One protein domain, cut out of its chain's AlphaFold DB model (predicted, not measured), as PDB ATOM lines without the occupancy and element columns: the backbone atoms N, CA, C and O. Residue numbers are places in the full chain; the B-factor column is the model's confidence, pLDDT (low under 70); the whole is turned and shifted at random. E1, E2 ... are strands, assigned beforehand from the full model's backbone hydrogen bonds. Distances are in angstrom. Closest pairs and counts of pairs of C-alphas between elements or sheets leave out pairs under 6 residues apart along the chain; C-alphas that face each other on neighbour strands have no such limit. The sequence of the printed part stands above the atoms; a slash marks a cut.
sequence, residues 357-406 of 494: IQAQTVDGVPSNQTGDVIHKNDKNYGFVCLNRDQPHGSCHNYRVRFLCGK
ATOM      1  N   ILE A 357     -17.951  51.077 123.252       78.56
ATOM      2  CA  ILE A 357     -16.528  51.365 123.049       78.56
ATOM      3  C   ILE A 357     -16.267  51.771 121.598       78.56
ATOM      4  O   ILE A 357     -16.779  51.179 120.653       78.56
ATOM      5  N   GLN A 358     -15.415  52.775 121.406       82.38
ATOM      6  CA  GLN A 358     -14.943  53.163 120.086       82.38
ATOM      7  C   GLN A 358     -13.423  53.274 120.070       82.38
ATOM      8  O   GLN A 358     -12.835  54.007 120.867       82.38
ATOM      9  N   ALA A 359     -12.798  52.594 119.109       87.38
ATOM     10  CA  ALA A 359     -11.366  52.651 118.851       87.38
ATOM     11  C   ALA A 359     -11.083  53.164 117.435       87.38
ATOM     12  O   ALA A 359     -11.693  52.717 116.456       87.38
ATOM     13  N   GLN A 360     -10.136  54.090 117.334       83.69
ATOM     14  CA  GLN A 360      -9.659  54.666 116.076       83.69
ATOM     15  C   GLN A 360      -8.157  54.928 116.155       83.69
ATOM     16  O   GLN A 360      -7.627  55.096 117.253       83.69
ATOM     17  N   THR A 361      -7.470  54.991 115.019       88.06
ATOM     18  CA  THR A 361      -6.060  55.379 115.002       88.06
ATOM     19  C   THR A 361      -5.893  56.802 115.530       88.06
ATOM     20  O   THR A 361      -6.839  57.607 115.543       88.06
ATOM     21  N   VAL A 362      -4.681  57.126 115.978       90.00
ATOM     22  CA  VAL A 362      -4.321  58.497 116.371       90.00
ATOM     23  C   VAL A 362      -4.610  59.487 115.229       90.00
ATOM     24  O   VAL A 362      -5.097  60.584 115.499       90.00
ATOM     25  N   ASP A 363      -4.459  59.046 113.977       85.81
ATOM     26  CA  ASP A 363      -4.709  59.833 112.760       85.81
ATOM     27  C   ASP A 363      -6.187  59.881 112.328       85.81
ATOM     28  O   ASP A 363      -6.524  60.483 111.313       85.81
ATOM     29  N   GLY A 364      -7.098  59.275 113.097       82.19
ATOM     30  CA  GLY A 364      -8.539  59.436 112.896       82.19
ATOM     31  C   GLY A 364      -9.259  58.293 112.183       82.19
ATOM     32  O   GLY A 364     -10.479  58.365 112.054       82.19
ATOM     33  N   VAL A 365      -8.556  57.241 111.761       83.38
ATOM     34  CA  VAL A 365      -9.148  56.131 110.996       83.38
ATOM     35  C   VAL A 365      -9.856  55.150 111.945       83.38
ATOM     36  O   VAL A 365      -9.219  54.646 112.873       83.38
ATOM     37  N   PRO A 366     -11.156  54.851 111.766       80.75
ATOM     38  CA  PRO A 366     -11.865  53.864 112.582       80.75
ATOM     39  C   PRO A 366     -11.228  52.471 112.506       80.75
ATOM     40  O   PRO A 366     -10.831  52.028 111.433       80.75
ATOM     41  N   SER A 367     -11.179  51.743 113.626       83.38
ATOM     42  CA  SER A 367     -10.537  50.414 113.706       83.38
ATOM     43  C   SER A 367     -11.097  49.351 112.756       83.38
ATOM     44  O   SER A 367     -10.385  48.421 112.405       83.38
ATOM     45  N   ASN A 368     -12.340  49.484 112.285       77.94
ATOM     46  CA  ASN A 368     -12.919  48.580 111.285       77.94
ATOM     47  C   ASN A 368     -12.495  48.895 109.837       77.94
ATOM     48  O   ASN A 368     -12.866  48.164 108.924       77.94
ATOM     49  N   GLN A 369     -11.751  49.982 109.623       83.31
ATOM     50  CA  GLN A 369     -11.294  50.455 108.313       83.31
ATOM     51  C   GLN A 369      -9.763  50.455 108.180       83.31
ATOM     52  O   GLN A 369      -9.250  50.801 107.122       83.31
ATOM     53  N   THR A 370      -9.024  50.068 109.223       85.94
ATOM     54  CA  THR A 370      -7.550  50.052 109.214       85.94
ATOM     55  C   THR A 370      -6.957  48.822 108.532       85.94
ATOM     56  O   THR A 370      -5.816  48.871 108.088       85.94
ATOM     57  N   GLY A 371      -7.714  47.723 108.446       84.25
ATOM     58  CA  GLY A 371      -7.215  46.434 107.955       84.25
ATOM     59  C   GLY A 371      -6.435  45.618 108.994       84.25
ATOM     60  O   GLY A 371      -6.007  44.510 108.676       84.25
ATOM     61  N   ASP A 372      -6.288  46.120 110.227       88.69
ATOM     62  CA  ASP A 372      -5.688  45.363 111.329       88.69
ATOM     63  C   ASP A 372      -6.622  44.241 111.805       88.69
ATOM     64  O   ASP A 372      -7.842  44.397 111.901       88.69
ATOM     65  N   VAL A 373      -6.037  43.110 112.198       88.75
ATOM     66  CA  VAL A 373      -6.761  42.019 112.856       88.75
ATOM     67  C   VAL A 373      -6.983  42.390 114.324       88.75
ATOM     68  O   VAL A 373      -6.072  42.296 115.149       88.75
ATOM     69  N   ILE A 374      -8.196  42.837 114.654       89.44
ATOM     70  CA  ILE A 374      -8.572  43.245 116.014       89.44
ATOM     71  C   ILE A 374      -9.006  42.024 116.834       89.44
ATOM     72  O   ILE A 374      -9.998  41.370 116.521       89.44
ATOM     73  N   HIS A 375      -8.280  41.737 117.918       85.19
ATOM     74  CA  HIS A 375      -8.544  40.583 118.780       85.19
ATOM     75  C   HIS A 375      -9.788  40.791 119.657       85.19
ATOM     76  O   HIS A 375     -10.588  39.872 119.846       85.19
ATOM     77  N   LYS A 376      -9.955  42.003 120.204       84.88
ATOM     78  CA  LYS A 376     -11.124  42.405 121.003       84.88
ATOM     79  C   LYS A 376     -11.455  43.870 120.757       84.88
ATOM     80  O   LYS A 376     -10.555  44.700 120.691       84.88
ATOM     81  N   ASN A 377     -12.740  44.181 120.657       81.94
ATOM     82  CA  ASN A 377     -13.273  45.539 120.684       81.94
ATOM     83  C   ASN A 377     -14.667  45.471 121.313       81.94
ATOM     84  O   ASN A 377     -15.675  45.446 120.614       81.94
ATOM     85  N   ASP A 378     -14.695  45.294 122.630       79.19
ATOM     86  CA  ASP A 378     -15.913  45.087 123.411       79.19
ATOM     87  C   ASP A 378     -15.890  45.989 124.644       79.19
ATOM     88  O   ASP A 378     -14.837  46.229 125.224       79.19
ATOM     89  N   LYS A 379     -17.043  46.490 125.074       73.75
ATOM     90  CA  LYS A 379     -17.121  47.417 126.209       73.75
ATOM     91  C   LYS A 379     -16.755  46.785 127.556       73.75
ATOM     92  O   LYS A 379     -16.274  47.496 128.431       73.75
ATOM     93  N   ASN A 380     -16.952  45.473 127.725       73.75
ATOM     94  CA  ASN A 380     -16.623  44.756 128.961       73.75
ATOM     95  C   ASN A 380     -15.149  44.327 128.995       73.75
ATOM     96  O   ASN A 380     -14.582  44.171 130.071       73.75
ATOM     97  N   TYR A 381     -14.539  44.113 127.824       79.75
ATOM     98  CA  TYR A 381     -13.158  43.629 127.707       79.75
ATOM     99  C   TYR A 381     -12.143  44.721 127.319       79.75
ATOM    100  O   TYR A 381     -10.954  44.601 127.604       79.75
ATOM    101  N   GLY A 382     -12.589  45.787 126.660       84.44
ATOM    102  CA  GLY A 382     -11.750  46.822 126.067       84.44
ATOM    103  C   GLY A 382     -11.372  46.547 124.605       84.44
ATOM    104  O   GLY A 382     -11.968  45.721 123.908       84.44
ATOM    105  N   PHE A 383     -10.350  47.266 124.139       91.44
ATOM    106  CA  PHE A 383      -9.805  47.150 122.787       91.44
ATOM    107  C   PHE A 383      -8.414  46.506 122.817       91.44
ATOM    108  O   PHE A 383      -7.533  46.963 123.544       91.44
ATOM    109  N   VAL A 384      -8.209  45.457 122.017       93.31
ATOM    110  CA  VAL A 384      -6.953  44.701 121.937       93.31
ATOM    111  C   VAL A 384      -6.586  44.455 120.480       93.31
ATOM    112  O   VAL A 384      -7.303  43.766 119.752       93.31
ATOM    113  N   CYS A 385      -5.415  44.953 120.093       92.56
ATOM    114  CA  CYS A 385      -4.722  44.589 118.866       92.56
ATOM    115  C   CYS A 385      -3.369  43.974 119.243       92.56
ATOM    116  O   CYS A 385      -2.649  44.518 120.083       92.56
ATOM    117  N   LEU A 386      -3.026  42.827 118.652       92.06
ATOM    118  CA  LEU A 386      -1.767  42.133 118.914       92.06
ATOM    119  C   LEU A 386      -0.875  42.187 117.673       92.06
ATOM    120  O   LEU A 386      -1.272  41.721 116.609       92.06
ATOM    121  N   ASN A 387       0.360  42.678 117.828       92.94
ATOM    122  CA  ASN A 387       1.344  42.750 116.737       92.94
ATOM    123  C   ASN A 387       1.570  41.391 116.056       92.94
ATOM    124  O   ASN A 387       1.762  41.328 114.847       92.94
ATOM    125  N   ARG A 388       1.505  40.303 116.838       92.12
ATOM    126  CA  ARG A 388       1.701  38.927 116.358       92.12
ATOM    127  C   ARG A 388       0.635  38.475 115.348       92.12
ATOM    128  O   ARG A 388       0.901  37.562 114.578       92.12
ATOM    129  N   ASP A 389      -0.546  39.088 115.393       90.75
ATOM    130  CA  ASP A 389      -1.695  38.721 114.561       90.75
ATOM    131  C   ASP A 389      -1.755  39.574 113.278       90.75
ATOM    132  O   ASP A 389      -2.623  39.354 112.435       90.75
ATOM    133  N   GLN A 390      -0.841  40.546 113.112       91.25
ATOM    134  CA  GLN A 390      -0.862  41.470 111.980       91.25
ATOM    135  C   GLN A 390      -0.046  40.946 110.790       91.25
ATOM    136  O   GLN A 390       1.129  40.613 110.964       91.25
ATOM    137  N   PRO A 391      -0.590  40.992 109.558       82.56
ATOM    138  CA  PRO A 391       0.141  40.624 108.339       82.56
ATOM    139  C   PRO A 391       1.425  41.438 108.122       82.56
ATOM    140  O   PRO A 391       2.379  40.958 107.516       82.56
ATOM    141  N   HIS A 392       1.446  42.672 108.631       83.06
ATOM    142  CA  HIS A 392       2.559  43.616 108.513       83.06
ATOM    143  C   HIS A 392       3.433  43.690 109.780       83.06
ATOM    144  O   HIS A 392       4.355  44.498 109.844       83.06
ATOM    145  N   GLY A 393       3.167  42.846 110.786       87.12
ATOM    146  CA  GLY A 393       4.005  42.681 111.981       87.12
ATOM    147  C   GLY A 393       3.811  43.709 113.103       87.12
ATOM    148  O   GLY A 393       4.424  43.569 114.162       87.12
ATOM    149  N   SER A 394       2.958  44.720 112.923       92.25
ATOM    150  CA  SER A 394       2.653  45.715 113.958       92.25
ATOM    151  C   SER A 394       1.227  46.238 113.847       92.25
ATOM    152  O   SER A 394       0.764  46.508 112.742       92.25
ATOM    153  N   CYS A 395       0.562  46.427 114.984       93.06
ATOM    154  CA  CYS A 395      -0.701  47.154 115.072       93.06
ATOM    155  C   CYS A 395      -0.498  48.650 114.848       93.06
ATOM    156  O   CYS A 395       0.535  49.206 115.232       93.06
ATOM    157  N   HIS A 396      -1.517  49.323 114.321       92.94
ATOM    158  CA  HIS A 396      -1.553  50.780 114.340       92.94
ATOM    159  C   HIS A 396      -1.658  51.318 115.779       92.94
ATOM    160  O   HIS A 396      -2.089  50.627 116.705       92.94
ATOM    161  N   ASN A 397      -1.281  52.583 115.974       92.50
ATOM    162  CA  ASN A 397      -1.480  53.262 117.253       92.50
ATOM    163  C   ASN A 397      -2.940  53.707 117.370       92.50
ATOM    164  O   ASN A 397      -3.389  54.562 116.603       92.50
ATOM    165  N   TYR A 398      -3.666  53.146 118.337       90.19
ATOM    166  CA  TYR A 398      -5.079  53.441 118.576       90.19
ATOM    167  C   TYR A 398      -5.282  54.341 119.793       90.19
ATOM    168  O   TYR A 398      -4.589  54.229 120.802       90.19
ATOM    169  N   ARG A 399      -6.310  55.184 119.715       81.62
ATOM    170  CA  ARG A 399      -6.958  55.812 120.865       81.62
ATOM    171  C   ARG A 399      -8.358  55.237 121.030       81.62
ATOM    172  O   ARG A 399      -9.058  54.980 120.047       81.62
ATOM    173  N   VAL A 400      -8.758  55.054 122.279       86.06
ATOM    174  CA  VAL A 400     -10.007  54.395 122.658       86.06
ATOM    175  C   VAL A 400     -10.816  55.349 123.520       86.06
ATOM    176  O   VAL A 400     -10.265  56.010 124.399       86.06
ATOM    177  N   ARG A 401     -12.119  55.424 123.272       77.56
ATOM    178  CA  ARG A 401     -13.068  56.128 124.135       77.56
ATOM    179  C   ARG A 401     -14.256  55.234 124.447       77.56
ATOM    180  O   ARG A 401     -14.649  54.415 123.620       77.56
ATOM    181  N   PHE A 402     -14.834  55.436 125.621       75.19
ATOM    182  CA  PHE A 402     -16.043  54.752 126.056       75.19
ATOM    183  C   PHE A 402     -17.229  55.709 126.016       75.19
ATOM    184  O   PHE A 402     -17.098  56.888 126.351       75.19
ATOM    185  N   LEU A 403     -18.386  55.191 125.616       64.31
ATOM    186  CA  LEU A 403     -19.649  55.888 125.793       64.31
ATOM    187  C   LEU A 403     -20.110  55.668 127.236       64.31
ATOM    188  O   LEU A 403     -20.572  54.585 127.586       64.31
ATOM    189  N   CYS A 404     -19.973  56.697 128.068       64.69
ATOM    190  CA  CYS A 404     -20.548  56.734 129.411       64.69
ATOM    191  C   CYS A 404     -21.869  57.516 129.347       64.69
ATOM    192  O   CYS A 404     -21.896  58.640 128.845       64.69
ATOM    193  N   GLY A 405     -22.958  56.941 129.852       53.97
ATOM    194  CA  GLY A 405     -24.261  57.601 129.935       53.97
ATOM    195  C   GLY A 405     -24.989  57.210 131.215       53.97
ATOM    196  O   GLY A 405     -24.726  56.148 131.772       53.97
ATOM    197  N   LYS A 406     -25.896  58.071 131.686       52.78
ATOM    198  CA  LYS A 406     -26.879  57.683 132.702       52.78
ATOM    199  C   LYS A 406     -27.954  56.873 131.984       52.78
ATOM    200  O   LYS A 406     -28.639  57.435 131.131       52.78
TER     201      LYS A 406
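This is residues 357 to 406 of the 494 residues of the protein "G8 domain-containing protein" of Oryzias javanicus (UniProt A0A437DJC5). Two short two-stranded ribbons, E1 with E4 and E2 with E3, are stacked partly face to face with few contacts between them. One long loop, residues 362 to 373, crosses from one ribbon to the other, and a second, residues 386 to 397, joins them round one end of the stack; the tail, residues 404 to 406, runs out at the opposite end. The printed part has 50 residues with no named helix and four named strands, in the order E1, E2, E3, E4; both sheets are antiparallel, and the class is all strand, though only 20 residues are in named elements. The whole is compact, with a radius of gyration of the C-alphas of 11.2 A, yet elongated, spanning 41 by 22 by 13 A.

E1, residues 357 to 361, is the antiparallel neighbour of E4, residues 398 to 403, at 156 degrees between their directions. N 358 and O 401 are within hydrogen-bond range at 2.9 A, and N 399 and O 360 at 2.8 A. E2, residues 374 to 378, and E3, residues 382 to 385, form an antiparallel hairpin at 173 degrees, with N 382 and O 378 at 2.7 A. Between the sheets, the closest C-alphas of E1 and E2 are those of Ile 357 and Asp 378, 6.3 A apart; those of E1 and E3 are Ala 359 and Phe 383, 6.9 A. E2 and E4 are apart.

E1 begins at C-alpha 357 (-16.528, 51.365, 123.049) and is 13.8 A long. E2 is 10.6 A long and E3 10.3 A. E4, 16.4 A long, ends at C-alpha 403 (-19.649, 55.888, 125.793).

The C-alphas farthest apart are those of His 392 and Lys 406, 40.6 A. The printed part has no cut. The links E1 to E2 and E3 to E4 are long, and E2 to E3 is tight. The mean pLDDT of the printed part is 83.5, and residues 403 to 406 are under 70.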